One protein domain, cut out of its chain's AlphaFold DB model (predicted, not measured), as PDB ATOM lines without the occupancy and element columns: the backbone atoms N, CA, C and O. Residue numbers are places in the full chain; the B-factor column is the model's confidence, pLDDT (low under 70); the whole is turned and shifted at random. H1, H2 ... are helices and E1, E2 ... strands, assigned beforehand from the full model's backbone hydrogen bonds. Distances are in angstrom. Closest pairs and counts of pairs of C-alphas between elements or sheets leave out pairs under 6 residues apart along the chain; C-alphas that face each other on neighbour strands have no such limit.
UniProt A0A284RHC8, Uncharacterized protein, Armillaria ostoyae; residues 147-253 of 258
ATOM      1  N   ASP A 147       2.407 -22.963 -16.879       43.50
ATOM      2  CA  ASP A 147       1.285 -22.396 -17.643       43.50
ATOM      3  C   ASP A 147       1.502 -20.917 -18.009       43.50
ATOM      4  O   ASP A 147       1.226 -20.491 -19.129       43.50
ATOM      5  N   LEU A 148       2.105 -20.144 -17.101       45.56
ATOM      6  CA  LEU A 148       2.573 -18.774 -17.338       45.56
ATOM      7  C   LEU A 148       3.926 -18.724 -18.076       45.56
ATOM      8  O   LEU A 148       4.376 -17.643 -18.473       45.56
ATOM      9  N   LEU A 149       4.584 -19.866 -18.300       45.69
ATOM     10  CA  LEU A 149       5.806 -19.984 -19.106       45.69
ATOM     11  C   LEU A 149       5.559 -20.402 -20.555       45.69
ATOM     12  O   LEU A 149       6.435 -20.157 -21.382       45.69
ATOM     13  N   GLN A 150       4.382 -20.945 -20.882       49.31
ATOM     14  CA  GLN A 150       4.052 -21.408 -22.234       49.31
ATOM     15  C   GLN A 150       4.297 -20.325 -23.298       49.31
ATOM     16  O   GLN A 150       4.045 -19.134 -23.095       49.31
ATOM     17  N   THR A 151       4.795 -20.730 -24.465       47.41
ATOM     18  CA  THR A 151       5.111 -19.820 -25.572       47.41
ATOM     19  C   THR A 151       3.840 -19.296 -26.243       47.41
ATOM     20  O   THR A 151       3.319 -19.903 -27.174       47.41
ATOM     21  N   GLY A 152       3.349 -18.145 -25.781       57.41
ATOM     22  CA  GLY A 152       2.254 -17.402 -26.410       57.41
ATOM     23  C   GLY A 152       1.545 -16.471 -25.427       57.41
ATOM     24  O   GLY A 152       1.068 -16.914 -24.384       57.41
ATOM     25  N   SER A 153       1.437 -15.181 -25.758       64.38
ATOM     26  CA  SER A 153       0.811 -14.167 -24.890       64.38
ATOM     27  C   SER A 153      -0.644 -14.492 -24.532       64.38
ATOM     28  O   SER A 153      -1.045 -14.288 -23.389       64.38
ATOM     29  N   ALA A 154      -1.409 -15.056 -25.473       69.44
ATOM     30  CA  ALA A 154      -2.807 -15.433 -25.269       69.44
ATOM     31  C   ALA A 154      -2.992 -16.522 -24.193       69.44
ATOM     32  O   ALA A 154      -3.833 -16.366 -23.315       69.44
ATOM     33  N   HIS A 155      -2.173 -17.583 -24.209       64.75
ATOM     34  CA  HIS A 155      -2.265 -18.671 -23.225       64.75
ATOM     35  C   HIS A 155      -1.893 -18.184 -21.817       64.75
ATOM     36  O   HIS A 155      -2.588 -18.499 -20.854       64.75
ATOM     37  N   LYS A 156      -0.864 -17.331 -21.700       64.88
ATOM     38  CA  LYS A 156      -0.490 -16.694 -20.425       64.88
ATOM     39  C   LYS A 156      -1.600 -15.791 -19.883       64.88
ATOM     40  O   LYS A 156      -1.914 -15.860 -18.698       64.88
ATOM     41  N   ALA A 157      -2.209 -14.973 -20.745       67.19
ATOM     42  CA  ALA A 157      -3.332 -14.116 -20.368       67.19
ATOM     43  C   ALA A 157      -4.546 -14.944 -19.920       67.19
ATOM     44  O   ALA A 157      -5.132 -14.656 -18.881       67.19
ATOM     45  N   GLN A 158      -4.881 -16.016 -20.644       71.12
ATOM     46  CA  GLN A 158      -5.975 -16.915 -20.277       71.12
ATOM     47  C   GLN A 158      -5.710 -17.629 -18.944       71.12
ATOM     48  O   GLN A 158      -6.592 -17.651 -18.091       71.12
ATOM     49  N   ALA A 159      -4.494 -18.136 -18.716       69.19
ATOM     50  CA  ALA A 159      -4.105 -18.733 -17.438       69.19
ATOM     51  C   ALA A 159      -4.213 -17.728 -16.274       69.19
ATOM     52  O   ALA A 159      -4.762 -18.065 -15.225       69.19
ATOM     53  N   ALA A 160      -3.769 -16.481 -16.468       69.00
ATOM     54  CA  ALA A 160      -3.887 -15.416 -15.471       69.00
ATOM     55  C   ALA A 160      -5.350 -15.020 -15.179       69.00
ATOM     56  O   ALA A 160      -5.695 -14.763 -14.022       69.00
ATOM     57  N   ILE A 161      -6.222 -15.015 -16.194       72.62
ATOM     58  CA  ILE A 161      -7.666 -14.775 -16.038       72.62
ATOM     59  C   ILE A 161      -8.322 -15.929 -15.273       72.62
ATOM     60  O   ILE A 161      -8.952 -15.691 -14.245       72.62
ATOM     61  N   CYS A 162      -8.126 -17.178 -15.709       72.19
ATOM     62  CA  CYS A 162      -8.659 -18.361 -15.028       72.19
ATOM     63  C   CYS A 162      -8.187 -18.437 -13.571       72.19
ATOM     64  O   CYS A 162      -8.991 -18.702 -12.680       72.19
ATOM     65  N   TYR A 163      -6.911 -18.142 -13.308       71.06
ATOM     66  CA  TYR A 163      -6.395 -18.051 -11.947       71.06
ATOM     67  C   TYR A 163      -7.105 -16.957 -11.137       71.06
ATOM     68  O   TYR A 163      -7.598 -17.235 -10.048       71.06
ATOM     69  N   SER A 164      -7.219 -15.743 -11.687       71.06
ATOM     70  CA  SER A 164      -7.867 -14.601 -11.022       71.06
ATOM     71  C   SER A 164      -9.341 -14.848 -10.689       71.06
ATOM     72  O   SER A 164      -9.808 -14.364  -9.660       71.06
ATOM     73  N   ILE A 165     -10.051 -15.610 -11.527       73.44
ATOM     74  CA  ILE A 165     -11.425 -16.070 -11.280       73.44
ATOM     75  C   ILE A 165     -11.445 -17.102 -10.143       73.44
ATOM     76  O   ILE A 165     -12.233 -16.973  -9.208       73.44
ATOM     77  N   ASN A 166     -10.543 -18.090 -10.168       73.38
ATOM     78  CA  ASN A 166     -10.476 -19.141  -9.147       73.38
ATOM     79  C   ASN A 166     -10.165 -18.603  -7.733       73.38
ATOM     80  O   ASN A 166     -10.551 -19.227  -6.748       73.38
ATOM     81  N   VAL A 167      -9.511 -17.440  -7.616       71.75
ATOM     82  CA  VAL A 167      -9.235 -16.758  -6.334       71.75
ATOM     83  C   VAL A 167     -10.227 -15.630  -5.997       71.75
ATOM     84  O   VAL A 167     -10.010 -14.879  -5.040       71.75
ATOM     85  N   ASP A 168     -11.338 -15.479  -6.729       79.19
ATOM     86  CA  ASP A 168     -12.326 -14.422  -6.441       79.19
ATOM     87  C   ASP A 168     -13.040 -14.641  -5.092       79.19
ATOM     88  O   ASP A 168     -13.372 -13.677  -4.407       79.19
ATOM     89  N   GLN A 169     -13.164 -15.887  -4.616       78.44
ATOM     90  CA  GLN A 169     -13.670 -16.182  -3.263       78.44
ATOM     91  C   GLN A 169     -12.747 -15.631  -2.162       78.44
ATOM     92  O   GLN A 169     -13.212 -14.983  -1.223       78.44
ATOM     93  N   GLN A 170     -11.431 -15.825  -2.301       79.00
ATOM     94  CA  GLN A 170     -10.428 -15.257  -1.391       79.00
ATOM     95  C   GLN A 170     -10.452 -13.723  -1.461       79.00
ATOM     96  O   GLN A 170     -10.479 -13.046  -0.435       79.00
ATOM     97  N   SER A 171     -10.550 -13.179  -2.679       81.38
ATOM     98  CA  SER A 171     -10.701 -11.740  -2.931       81.38
ATOM     99  C   SER A 171     -11.948 -11.153  -2.257       81.38
ATOM    100  O   SER A 171     -11.892 -10.066  -1.688       81.38
ATOM    101  N   SER A 172     -13.066 -11.879  -2.297       85.12
ATOM    102  CA  SER A 172     -14.342 -11.490  -1.690       85.12
ATOM    103  C   SER A 172     -14.274 -11.490  -0.164       85.12
ATOM    104  O   SER A 172     -14.783 -10.568   0.475       85.12
ATOM    105  N   LEU A 173     -13.594 -12.473   0.435       83.88
ATOM    106  CA  LEU A 173     -13.346 -12.496   1.878       83.88
ATOM    107  C   LEU A 173     -12.464 -11.313   2.312       83.88
ATOM    108  O   LEU A 173     -12.802 -10.606   3.264       83.88
ATOM    109  N   LEU A 174     -11.385 -11.038   1.568       87.50
ATOM    110  CA  LEU A 174     -10.536  -9.869   1.805       87.50
ATOM    111  C   LEU A 174     -11.320  -8.557   1.683       87.50
ATOM    112  O   LEU A 174     -11.194  -7.706   2.561       87.50
ATOM    113  N   ASN A 175     -12.183  -8.401   0.671       90.56
ATOM    114  CA  ASN A 175     -13.059  -7.231   0.550       90.56
ATOM    115  C   ASN A 175     -13.898  -7.009   1.819       90.56
ATOM    116  O   ASN A 175     -14.017  -5.874   2.278       90.56
ATOM    117  N   VAL A 176     -14.483  -8.070   2.390       89.50
ATOM    118  CA  VAL A 176     -15.294  -7.979   3.618       89.50
ATOM    119  C   VAL A 176     -14.447  -7.506   4.799       89.50
ATOM    120  O   VAL A 176     -14.881  -6.615   5.533       89.50
ATOM    121  N   TYR A 177     -13.233  -8.036   4.968       88.69
ATOM    122  CA  TYR A 177     -12.330  -7.604   6.037       88.69
ATOM    123  C   TYR A 177     -11.832  -6.168   5.848       88.69
ATOM    124  O   TYR A 177     -11.939  -5.370   6.777       88.69
ATOM    125  N   VAL A 178     -11.375  -5.791   4.651       90.75
ATOM    126  CA  VAL A 178     -10.905  -4.422   4.371       90.75
ATOM    127  C   VAL A 178     -12.050  -3.421   4.537       90.75
ATOM    128  O   VAL A 178     -11.877  -2.405   5.199       90.75
ATOM    129  N   LYS A 179     -13.263  -3.735   4.062       94.12
ATOM    130  CA  LYS A 179     -14.455  -2.898   4.281       94.12
ATOM    131  C   LYS A 179     -14.827  -2.753   5.759       94.12
ATOM    132  O   LYS A 179     -15.305  -1.692   6.153       94.12
ATOM    133  N   ARG A 180     -14.641  -3.804   6.566       91.88
ATOM    134  CA  ARG A 180     -14.985  -3.815   7.998       91.88
ATOM    135  C   ARG A 180     -13.965  -3.070   8.859       91.88
ATOM    136  O   ARG A 180     -14.372  -2.335   9.750       91.88
ATOM    137  N   PHE A 181     -12.672  -3.280   8.620       88.75
ATOM    138  CA  PHE A 181     -11.598  -2.759   9.474       88.75
ATOM    139  C   PHE A 181     -10.968  -1.464   8.940       88.75
ATOM    140  O   PHE A 181     -10.485  -0.656   9.729       88.75
ATOM    141  N   PHE A 182     -11.036  -1.225   7.627       91.50
ATOM    142  CA  PHE A 182     -10.422  -0.081   6.945       91.50
ATOM    143  C   PHE A 182     -11.386   0.573   5.930       91.50
ATOM    144  O   PHE A 182     -11.106   0.616   4.730       91.50
ATOM    145  N   PRO A 183     -12.558   1.077   6.363       94.25
ATOM    146  CA  PRO A 183     -13.618   1.522   5.454       94.25
ATOM    147  C   PRO A 183     -13.228   2.704   4.546       94.25
ATOM    148  O   PRO A 183     -13.771   2.824   3.447       94.25
ATOM    149  N   GLN A 184     -12.298   3.567   4.971       93.44
ATOM    150  CA  GLN A 184     -11.826   4.710   4.171       93.44
ATOM    151  C   GLN A 184     -10.910   4.247   3.029       93.44
ATOM    152  O   GLN A 184     -11.108   4.598   1.862       93.44
ATOM    153  N   GLU A 185      -9.938   3.396   3.351       92.56
ATOM    154  CA  GLU A 185      -9.066   2.745   2.381       92.56
ATOM    155  C   GLU A 185      -9.874   1.843   1.445       92.56
ATOM    156  O   GLU A 185      -9.690   1.943   0.237       92.56
ATOM    157  N   TYR A 186     -10.841   1.066   1.952       93.31
ATOM    158  CA  TYR A 186     -11.765   0.280   1.126       93.31
ATOM    159  C   TYR A 186     -12.488   1.140   0.089       93.31
ATOM    160  O   TYR A 186     -12.542   0.765  -1.079       93.31
ATOM    161  N   ALA A 187     -13.044   2.291   0.485       93.62
ATOM    162  CA  ALA A 187     -13.748   3.175  -0.442       93.62
ATOM    163  C   ALA A 187     -12.819   3.670  -1.565       93.62
ATOM    164  O   ALA A 187     -13.206   3.665  -2.736       93.62
ATOM    165  N   THR A 188     -11.577   4.023  -1.216       91.19
ATOM    166  CA  THR A 188     -10.577   4.521  -2.174       91.19
ATOM    167  C   THR A 188     -10.080   3.399  -3.098       91.19
ATOM    168  O   THR A 188     -10.080   3.557  -4.316       91.19
ATOM    169  N   LEU A 189      -9.739   2.235  -2.537       89.38
ATOM    170  CA  LEU A 189      -9.359   1.020  -3.264       89.38
ATOM    171  C   LEU A 189     -10.469   0.575  -4.221       89.38
ATOM    172  O   LEU A 189     -10.209   0.332  -5.392       89.38
ATOM    173  N   ASN A 190     -11.724   0.553  -3.766       91.00
ATOM    174  CA  ASN A 190     -12.877   0.188  -4.587       91.00
ATOM    175  C   ASN A 190     -13.131   1.190  -5.729       91.00
ATOM    176  O   ASN A 190     -13.504   0.774  -6.824       91.00
ATOM    177  N   GLN A 191     -12.899   2.491  -5.519       90.00
ATOM    178  CA  GLN A 191     -12.961   3.493  -6.590       90.00
ATOM    179  C   GLN A 191     -11.857   3.270  -7.636       90.00
ATOM    180  O   GLN A 191     -12.135   3.262  -8.835       90.00
ATOM    181  N   VAL A 192     -10.618   3.034  -7.193       87.38
ATOM    182  CA  VAL A 192      -9.481   2.728  -8.077       87.38
ATOM    183  C   VAL A 192      -9.711   1.415  -8.836       87.38
ATOM    184  O   VAL A 192      -9.526   1.369 -10.050       87.38
ATOM    185  N   ALA A 193     -10.200   0.372  -8.166       86.00
ATOM    186  CA  ALA A 193     -10.521  -0.926  -8.759       86.00
ATOM    187  C   ALA A 193     -11.746  -0.904  -9.688       86.00
ATOM    188  O   ALA A 193     -11.896  -1.811 -10.504       86.00
ATOM    189  N   ALA A 194     -12.616   0.106  -9.594       85.06
ATOM    190  CA  ALA A 194     -13.667   0.352 -10.581       85.06
ATOM    191  C   ALA A 194     -13.122   1.061 -11.835       85.06
ATOM    192  O   ALA A 194     -13.570   0.768 -12.940       85.06
ATOM    193  N   ALA A 195     -12.142   1.958 -11.679       84.25
ATOM    194  CA  ALA A 195     -11.538   2.706 -12.785       84.25
ATOM    195  C   ALA A 195     -10.458   1.918 -13.558       84.25
ATOM    196  O   ALA A 195     -10.328   2.082 -14.767       84.25
ATOM    197  N   GLY A 196      -9.681   1.076 -12.870       77.88
ATOM    198  CA  GLY A 196      -8.524   0.351 -13.416       77.88
ATOM    199  C   GLY A 196      -8.730  -1.155 -13.606       77.88
ATOM    200  O   GLY A 196      -7.753  -1.903 -13.621       77.88
ATOM    201  N   ARG A 197      -9.977  -1.637 -13.682       72.44
ATOM    202  CA  ARG A 197     -10.268  -3.080 -13.707       72.44
ATOM    203  C   ARG A 197      -9.808  -3.742 -15.009       72.44
ATOM    204  O   ARG A 197     -10.360  -3.467 -16.068       72.44
ATOM    205  N   TRP A 198      -8.865  -4.682 -14.919       67.69
ATOM    206  CA  TRP A 198      -8.445  -5.498 -16.069       67.69
ATOM    207  C   TRP A 198      -9.385  -6.695 -16.323       67.69
ATOM    208  O   TRP A 198      -9.645  -7.036 -17.472       67.69
ATOM    209  N   ILE A 199      -9.942  -7.310 -15.273       73.69
ATOM    210  CA  ILE A 199     -10.855  -8.465 -15.380       73.69
ATOM    211  C   ILE A 199     -12.245  -8.033 -14.889       73.69
ATOM    212  O   ILE A 199     -12.425  -7.937 -13.670       73.69
ATOM    213  N   PRO A 200     -13.203  -7.707 -15.783       75.81
ATOM    214  CA  PRO A 200     -14.503  -7.129 -15.420       75.81
ATOM    215  C   PRO A 200     -15.275  -7.918 -14.357       75.81
ATOM    216  O   PRO A 200     -15.869  -7.318 -13.456       75.81
ATOM    217  N   GLU A 201     -15.213  -9.246 -14.445       79.31
ATOM    218  CA  GLU A 201     -15.916 -10.221 -13.610       79.31
ATOM    219  C   GLU A 201     -15.444 -10.214 -12.150       79.31
ATOM    220  O   GLU A 201     -16.212 -10.568 -11.258       79.31
ATOM    221  N   LYS A 202     -14.196  -9.802 -11.890       76.88
ATOM    222  CA  LYS A 202     -13.592  -9.859 -10.554       76.88
ATOM    223  C   LYS A 202     -14.197  -8.793  -9.642       76.88
ATOM    224  O   LYS A 202     -14.177  -7.607  -9.967       76.88
ATOM    225  N   THR A 203     -14.676  -9.180  -8.462       80.94
ATOM    226  CA  THR A 203     -15.388  -8.257  -7.553       80.94
ATOM    227  C   THR A 203     -14.485  -7.567  -6.525       80.94
ATOM    228  O   THR A 203     -14.950  -6.757  -5.723       80.94
ATOM    229  N   SER A 204     -13.179  -7.846  -6.554       85.50
ATOM    230  CA  SER A 204     -12.194  -7.330  -5.596       85.50
ATOM    231  C   SER A 204     -12.038  -5.800  -5.593       85.50
ATOM    232  O   SER A 204     -12.074  -5.161  -6.643       85.50
ATOM    233  N   CYS A 205     -11.761  -5.222  -4.417       87.50
ATOM    234  CA  CYS A 205     -11.241  -3.858  -4.285       87.50
ATOM    235  C   CYS A 205      -9.731  -3.759  -4.583       87.50
ATOM    236  O   CYS A 205      -9.194  -2.657  -4.624       87.50
ATOM    237  N   PHE A 206      -9.040  -4.882  -4.804       84.50
ATOM    238  CA  PHE A 206      -7.636  -4.916  -5.215       84.50
ATOM    239  C   PHE A 206      -7.515  -5.049  -6.740       84.50
ATOM    240  O   PHE A 206      -8.132  -5.931  -7.345       84.50
ATOM    241  N   LEU A 207      -6.677  -4.205  -7.357       75.50
ATOM    242  CA  LEU A 207      -6.427  -4.198  -8.811       75.50
ATOM    243  C   LEU A 207      -5.859  -5.525  -9.342       75.50
ATOM    244  O   LEU A 207      -6.117  -5.900 -10.483       75.50
ATOM    245  N   GLY A 208      -5.093  -6.236  -8.516       70.12
ATOM    246  CA  GLY A 208      -4.440  -7.492  -8.862       70.12
ATOM    247  C   GLY A 208      -4.237  -8.373  -7.635       70.12
ATOM    248  O   GLY A 208      -4.570  -7.987  -6.517       70.12
ATOM    249  N   LEU A 209      -3.718  -9.576  -7.859       70.75
ATOM    250  CA  LEU A 209      -3.211 -10.470  -6.821       70.75
ATOM    251  C   LEU A 209      -1.866 -11.007  -7.295       70.75
ATOM    252  O   LEU A 209      -1.753 -11.445  -8.440       70.75
ATOM    253  N   ALA A 210      -0.868 -10.978  -6.418       69.88
ATOM    254  CA  ALA A 210       0.412 -11.630  -6.641       69.88
ATOM    255  C   ALA A 210       0.418 -12.976  -5.911       69.88
ATOM    256  O   ALA A 210       0.128 -13.044  -4.718       69.88
ATOM    257  N   THR A 211       0.765 -14.046  -6.623       65.50
ATOM    258  CA  THR A 211       0.858 -15.392  -6.046       65.50
ATOM    259  C   THR A 211       2.315 -15.764  -5.891       65.50
ATOM    260  O   THR A 211       3.020 -15.975  -6.877       65.50
ATOM    261  N   VAL A 212       2.766 -15.861  -4.645       65.56
ATOM    262  CA  VAL A 212       4.156 -16.177  -4.315       65.56
ATOM    263  C   VAL A 212       4.234 -17.612  -3.797       65.56
ATOM    264  O   VAL A 212       3.535 -17.987  -2.858       65.56
ATOM    265  N   TRP A 213       5.074 -18.439  -4.420       57.62
ATOM    266  CA  TRP A 213       5.224 -19.856  -4.081       57.62
ATOM    267  C   TRP A 213       6.544 -20.109  -3.349       57.62
ATOM    268  O   TRP A 213       7.610 -19.818  -3.887       57.62
ATOM    269  N   LYS A 214       6.471 -20.695  -2.143       60.59
ATOM    270  CA  LYS A 214       7.630 -21.102  -1.317       60.59
ATOM    271  C   LYS A 214       8.698 -20.010  -1.115       60.59
ATOM    272  O   LYS A 214       9.892 -20.305  -1.142       60.59
ATOM    273  N   ALA A 215       8.295 -18.758  -0.916       61.88
ATOM    274  CA  ALA A 215       9.256 -17.701  -0.629       61.88
ATOM    275  C   ALA A 215       9.756 -17.758   0.829       61.88
ATOM    276  O   ALA A 215       8.978 -17.951   1.758       61.88
ATOM    277  N   ASN A 216      11.065 -17.550   0.994       65.94
ATOM    278  CA  ASN A 216      11.775 -17.291   2.249       65.94
ATOM    279  C   ASN A 216      12.670 -16.079   1.991       65.94
ATOM    280  O   ASN A 216      13.503 -16.152   1.088       65.94
ATOM    281  N   VAL A 217      12.510 -14.985   2.732       70.25
ATOM    282  CA  VAL A 217      13.218 -13.723   2.482       70.25
ATOM    283  C   VAL A 217      13.371 -12.920   3.774       70.25
ATOM    284  O   VAL A 217      12.607 -13.054   4.726       70.25
ATOM    285  N   ASN A 218      14.411 -12.095   3.758       74.06
ATOM    286  CA  ASN A 218      14.834 -11.152   4.778       74.06
ATOM    287  C   ASN A 218      13.770 -10.093   5.103       74.06
ATOM    288  O   ASN A 218      13.045  -9.640   4.221       74.06
ATOM    289  N   ILE A 219      13.786  -9.627   6.350       81.12
ATOM    290  CA  ILE A 219      13.044  -8.454   6.834       81.12
ATOM    291  C   ILE A 219      13.312  -7.244   5.918       81.12
ATOM    292  O   ILE A 219      14.471  -6.917   5.655       81.12
ATOM    293  N   HIS A 220      12.250  -6.590   5.444       82.81
ATOM    294  CA  HIS A 220      12.289  -5.318   4.714       82.81
ATOM    295  C   HIS A 220      10.966  -4.561   4.864       82.81
ATOM    296  O   HIS A 220      10.013  -5.071   5.451       82.81
ATOM    297  N   LEU A 221      10.932  -3.349   4.311       79.38
ATOM    298  CA  LEU A 221       9.727  -2.566   4.082       79.38
ATOM    299  C   LEU A 221       9.493  -2.464   2.575       79.38
ATOM    300  O   LEU A 221      10.417  -2.146   1.825       79.38
ATOM    301  N   ASP A 222       8.260  -2.667   2.135       79.81
ATOM    302  CA  ASP A 222       7.863  -2.394   0.758       79.81
ATOM    303  C   ASP A 222       7.557  -0.897   0.616       79.81
ATOM    304  O   ASP A 222       6.457  -0.412   0.895       79.81
ATOM    305  N   GLU A 223       8.586  -0.139   0.229       79.88
ATOM    306  CA  GLU A 223       8.588   1.332   0.141       79.88
ATOM    307  C   GLU A 223       7.642   1.905  -0.929       79.88
ATOM    308  O   GLU A 223       7.478   3.122  -1.042       79.88
ATOM    309  N   HIS A 224       7.065   1.049  -1.774       79.06
ATOM    310  CA  HIS A 224       6.222   1.439  -2.908       79.06
ATOM    311  C   HIS A 224       4.783   0.933  -2.792       79.06
ATOM    312  O   HIS A 224       3.950   1.281  -3.633       79.06
ATOM    313  N   ASP A 225       4.476   0.156  -1.753       73.38
ATOM    314  CA  ASP A 225       3.111  -0.262  -1.487       73.38
ATOM    315  C   ASP A 225       2.291   0.849  -0.833       73.38
ATOM    316  O   ASP A 225       2.782   1.740  -0.135       73.38
ATOM    317  N   TRP A 226       0.990   0.810  -1.107       71.19
ATOM    318  CA  TRP A 226       0.044   1.750  -0.522       71.19
ATOM    319  C   TRP A 226      -0.314   1.333   0.917       71.19
ATOM    320  O   TRP A 226       0.224   0.389   1.479       71.19
ATOM    321  N   LYS A 227      -1.251   2.053   1.542       77.38
ATOM    322  CA  LYS A 227      -1.550   2.021   2.985       77.38
ATOM    323  C   LYS A 227      -1.857   0.643   3.584       77.38
ATOM    324  O   LYS A 227      -1.841   0.534   4.809       77.38
ATOM    325  N   ILE A 228      -2.252  -0.327   2.758       81.19
ATOM    326  CA  ILE A 228      -2.709  -1.660   3.153       81.19
ATOM    327  C   ILE A 228      -2.181  -2.670   2.144       81.19
ATOM    328  O   ILE A 228      -2.488  -2.561   0.954       81.19
ATOM    329  N   CYS A 229      -1.539  -3.719   2.649       81.12
ATOM    330  CA  CYS A 229      -1.491  -5.002   1.962       81.12
ATOM    331  C   CYS A 229      -2.350  -6.045   2.684       81.12
ATOM    332  O   CYS A 229      -2.606  -5.948   3.886       81.12
ATOM    333  N   ALA A 230      -2.808  -7.042   1.932       82.44
ATOM    334  CA  ALA A 230      -3.565  -8.173   2.432       82.44
ATOM    335  C   ALA A 230      -2.937  -9.476   1.924       82.44
ATOM    336  O   ALA A 230      -2.755  -9.661   0.722       82.44
ATOM    337  N   LEU A 231      -2.640 -10.387   2.850       79.31
ATOM    338  CA  LEU A 231      -2.061 -11.698   2.564       79.31
ATOM    339  C   LEU A 231      -3.097 -12.799   2.809       79.31
ATOM    340  O   LEU A 231      -3.846 -12.752   3.785       79.31
ATOM    341  N   THR A 232      -3.103 -13.824   1.958       77.00
ATOM    342  CA  THR A 232      -3.888 -15.053   2.154       77.00
ATOM    343  C   THR A 232      -3.015 -16.277   1.936       77.00
ATOM    344  O   THR A 232      -2.388 -16.413   0.885       77.00
ATOM    345  N   CYS A 233      -3.013 -17.194   2.899       77.31
ATOM    346  CA  CYS A 233      -2.242 -18.431   2.842       77.31
ATOM    347  C   CYS A 233      -3.122 -19.581   2.335       77.31
ATOM    348  O   CYS A 233      -4.180 -19.861   2.901       77.31
ATOM    349  N   GLY A 234      -2.680 -20.263   1.276       72.50
ATOM    350  CA  GLY A 234      -3.407 -21.376   0.663       72.50
ATOM    351  C   GLY A 234      -2.483 -22.504   0.207       72.50
ATOM    352  O   GLY A 234      -1.286 -22.303   0.006       72.50
ATOM    353  N   GLY A 235      -3.055 -23.695   0.034       72.38
ATOM    354  CA  GLY A 235      -2.335 -24.921  -0.315       72.38
ATOM    355  C   GLY A 235      -2.177 -25.868   0.876       72.38
ATOM    356  O   GLY A 235      -2.952 -25.821   1.825       72.38
ATOM    357  N   ASN A 236      -1.181 -26.751   0.817       73.88
ATOM    358  CA  ASN A 236      -0.851 -27.677   1.898       73.88
ATOM    359  C   ASN A 236       0.665 -27.654   2.119       73.88
ATOM    360  O   ASN A 236       1.427 -28.096   1.255       73.88
ATOM    361  N   PHE A 237       1.098 -27.091   3.242       75.81
ATOM    362  CA  PHE A 237       2.501 -26.960   3.622       75.81
ATOM    363  C   PHE A 237       2.647 -27.026   5.145       75.81
ATOM    364  O   PHE A 237       1.680 -26.845   5.880       75.81
ATOM    365  N   VAL A 238       3.867 -27.303   5.602       75.69
ATOM    366  CA  VAL A 238       4.245 -27.339   7.021       75.69
ATOM    367  C   VAL A 238       5.240 -26.210   7.274       75.69
ATOM    368  O   VAL A 238       6.168 -26.024   6.486       75.69
ATOM    369  N   GLY A 239       5.050 -25.467   8.364       77.62
ATOM    370  CA  GLY A 239       5.795 -24.240   8.643       77.62
ATOM    371  C   GLY A 239       5.205 -23.030   7.914       77.62
ATOM    372  O   GLY A 239       4.018 -23.001   7.612       77.62
ATOM    373  N   GLY A 240       6.045 -22.031   7.635       80.56
ATOM    374  CA  GLY A 240       5.604 -20.712   7.181       80.56
ATOM    375  C   GLY A 240       5.243 -19.826   8.373       80.56
ATOM    376  O   GLY A 240       4.217 -20.015   9.023       80.56
ATOM    377  N   ARG A 241       6.109 -18.858   8.677       86.12
ATOM    378  CA  ARG A 241       5.885 -17.858   9.723       86.12
ATOM    379  C   ARG A 241       6.130 -16.469   9.163       86.12
ATOM    380  O   ARG A 241       7.137 -16.243   8.494       86.12
ATOM    381  N   LEU A 242       5.219 -15.556   9.461       84.56
ATOM    382  CA  LEU A 242       5.395 -14.133   9.228       84.56
ATOM    383  C   LEU A 242       6.013 -13.522  10.484       84.56
ATOM    384  O   LEU A 242       5.403 -13.551  11.552       84.56
ATOM    385  N   HIS A 243       7.216 -12.977  10.344       86.31
ATOM    386  CA  HIS A 243       7.934 -12.306  11.419       86.31
ATOM    387  C   HIS A 243       7.809 -10.790  11.251       86.31
ATOM    388  O   HIS A 243       8.202 -10.248  10.221       86.31
ATOM    389  N   LEU A 244       7.271 -10.119  12.266       85.19
ATOM    390  CA  LEU A 244       7.116  -8.669  12.351       85.19
ATOM    391  C   LEU A 244       7.994  -8.192  13.524       85.19
ATOM    392  O   LEU A 244       7.509  -8.128  14.657       85.19
ATOM    393  N   PRO A 245       9.301  -7.951  13.292       82.69
ATOM    394  CA  PRO A 245      10.283  -7.763  14.361       82.69
ATOM    395  C   PRO A 245      10.014  -6.507  15.193       82.69
ATOM    396  O   PRO A 245      10.106  -6.572  16.413       82.69
ATOM    397  N   ASP A 246       9.570  -5.414  14.567       82.81
ATOM    398  CA  ASP A 246       9.222  -4.160  15.256       82.81
ATOM    399  C   ASP A 246       8.012  -4.301  16.202       82.81
ATOM    400  O   ASP A 246       7.763  -3.439  17.042       82.81
ATOM    401  N   LEU A 247       7.251  -5.395  16.068       77.25
ATOM    402  CA  LEU A 247       6.130  -5.762  16.937       77.25
ATOM    403  C   LEU A 247       6.467  -6.931  17.879       77.25
ATOM    404  O   LEU A 247       5.573  -7.412  18.573       77.25
ATOM    405  N   ASN A 248       7.707  -7.442  17.843       84.69
ATOM    406  CA  ASN A 248       8.124  -8.727  18.421       84.69
ATOM    407  C   ASN A 248       7.116  -9.872  18.159       84.69
ATOM    408  O   ASN A 248       6.805 -10.693  19.021       84.69
ATOM    409  N   LEU A 249       6.542  -9.916  16.953       87.12
ATOM    410  CA  LEU A 249       5.430 -10.811  16.642       87.12
ATOM    411  C   LEU A 249       5.830 -11.841  15.587       87.12
ATOM    412  O   LEU A 249       6.423 -11.517  14.560       87.12
ATOM    413  N   SER A 250       5.471 -13.100  15.829       90.12
ATOM    414  CA  SER A 250       5.621 -14.193  14.866       90.12
ATOM    415  C   SER A 250       4.281 -14.895  14.682       90.12
ATOM    416  O   SER A 250       3.802 -15.563  15.594       90.12
ATOM    417  N   LEU A 251       3.673 -14.744  13.506       85.25
ATOM    418  CA  LEU A 251       2.390 -15.357  13.166       85.25
ATOM    419  C   LEU A 251       2.618 -16.635  12.360       85.25
ATOM    420  O   LEU A 251       3.350 -16.622  11.372       85.25
ATOM    421  N   GLU A 252       1.985 -17.738  12.758       86.31
ATOM    422  CA  GLU A 252       1.986 -18.959  11.950       86.31
ATOM    423  C   GLU A 252       1.025 -18.806  10.769       86.31
ATOM    424  O   GLU A 252      -0.180 -18.612  10.932       86.31
ATOM    425  N   CYS A 253       1.570 -18.894   9.560       81.06
ATOM    426  CA  CYS A 253       0.843 -18.716   8.311       81.06
ATOM    427  C   CYS A 253       0.185 -20.028   7.870       81.06
ATOM    428  O   CYS A 253       0.422 -20.501   6.761       81.06
TER     429      CYS A 253
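This is residues 147 to 253 of the 258 residues of an uncharacterized protein of Armillaria ostoyae (UniProt A0A284RHC8). Three helices follow one another, H1 and H2 joined end to end and H3 folding back beside the end of H2 as a helical hairpin; a long winding stretch without named elements then leads to a small strand hairpin, E1 and E2, at the far end. The printed part has 107 residues, under half in named elements, ordered H1 H2 H3 E1 E2, mostly helix, with an antiparallel sheet E1 - E2. It is only just loose, close to compact: radius of gyration of the C-alphas 15.8 A, spans 45 by 35 by 26 A.

H1, residues 153 to 166, and H2, residues 168 to 181, meet only through their link. H2 touches H3, residues 183 to 195, at a steep tilt of 40 degrees, opposite ways; it does so with residues 175 to 179 alone, H3 with 185 to 187 alone, the closest C-alphas being Lys 179 and Tyr 186, 5.2 A. H1 and H3 are apart. In all three helices every O i to N i+4 pair is within hydrogen-bond range. E1, residues 241 to 244, and E2, residues 249 to 252, are antiparallel at 162 degrees, with N 244 and O 249 at 2.8 A.

H1 is 20.0 A long from C-alpha 153 at (0.811, -14.167, -24.890), H2 19.7 A, H3 18.4 A, E1 9.6 A and E2 10.0 A, ending at C-alpha 252 (1.986, -18.959, 11.950).

The C-alphas farthest apart, Gly 152 and Asn 248, are 46.0 A apart. The printed part has no cut; the long link is H3 to E1, residues 196 to 240. Mean pLDDT of the printed part is 77.4, with residues 147 to 157, 159 to 160, 198 and 210 to 216 under 70.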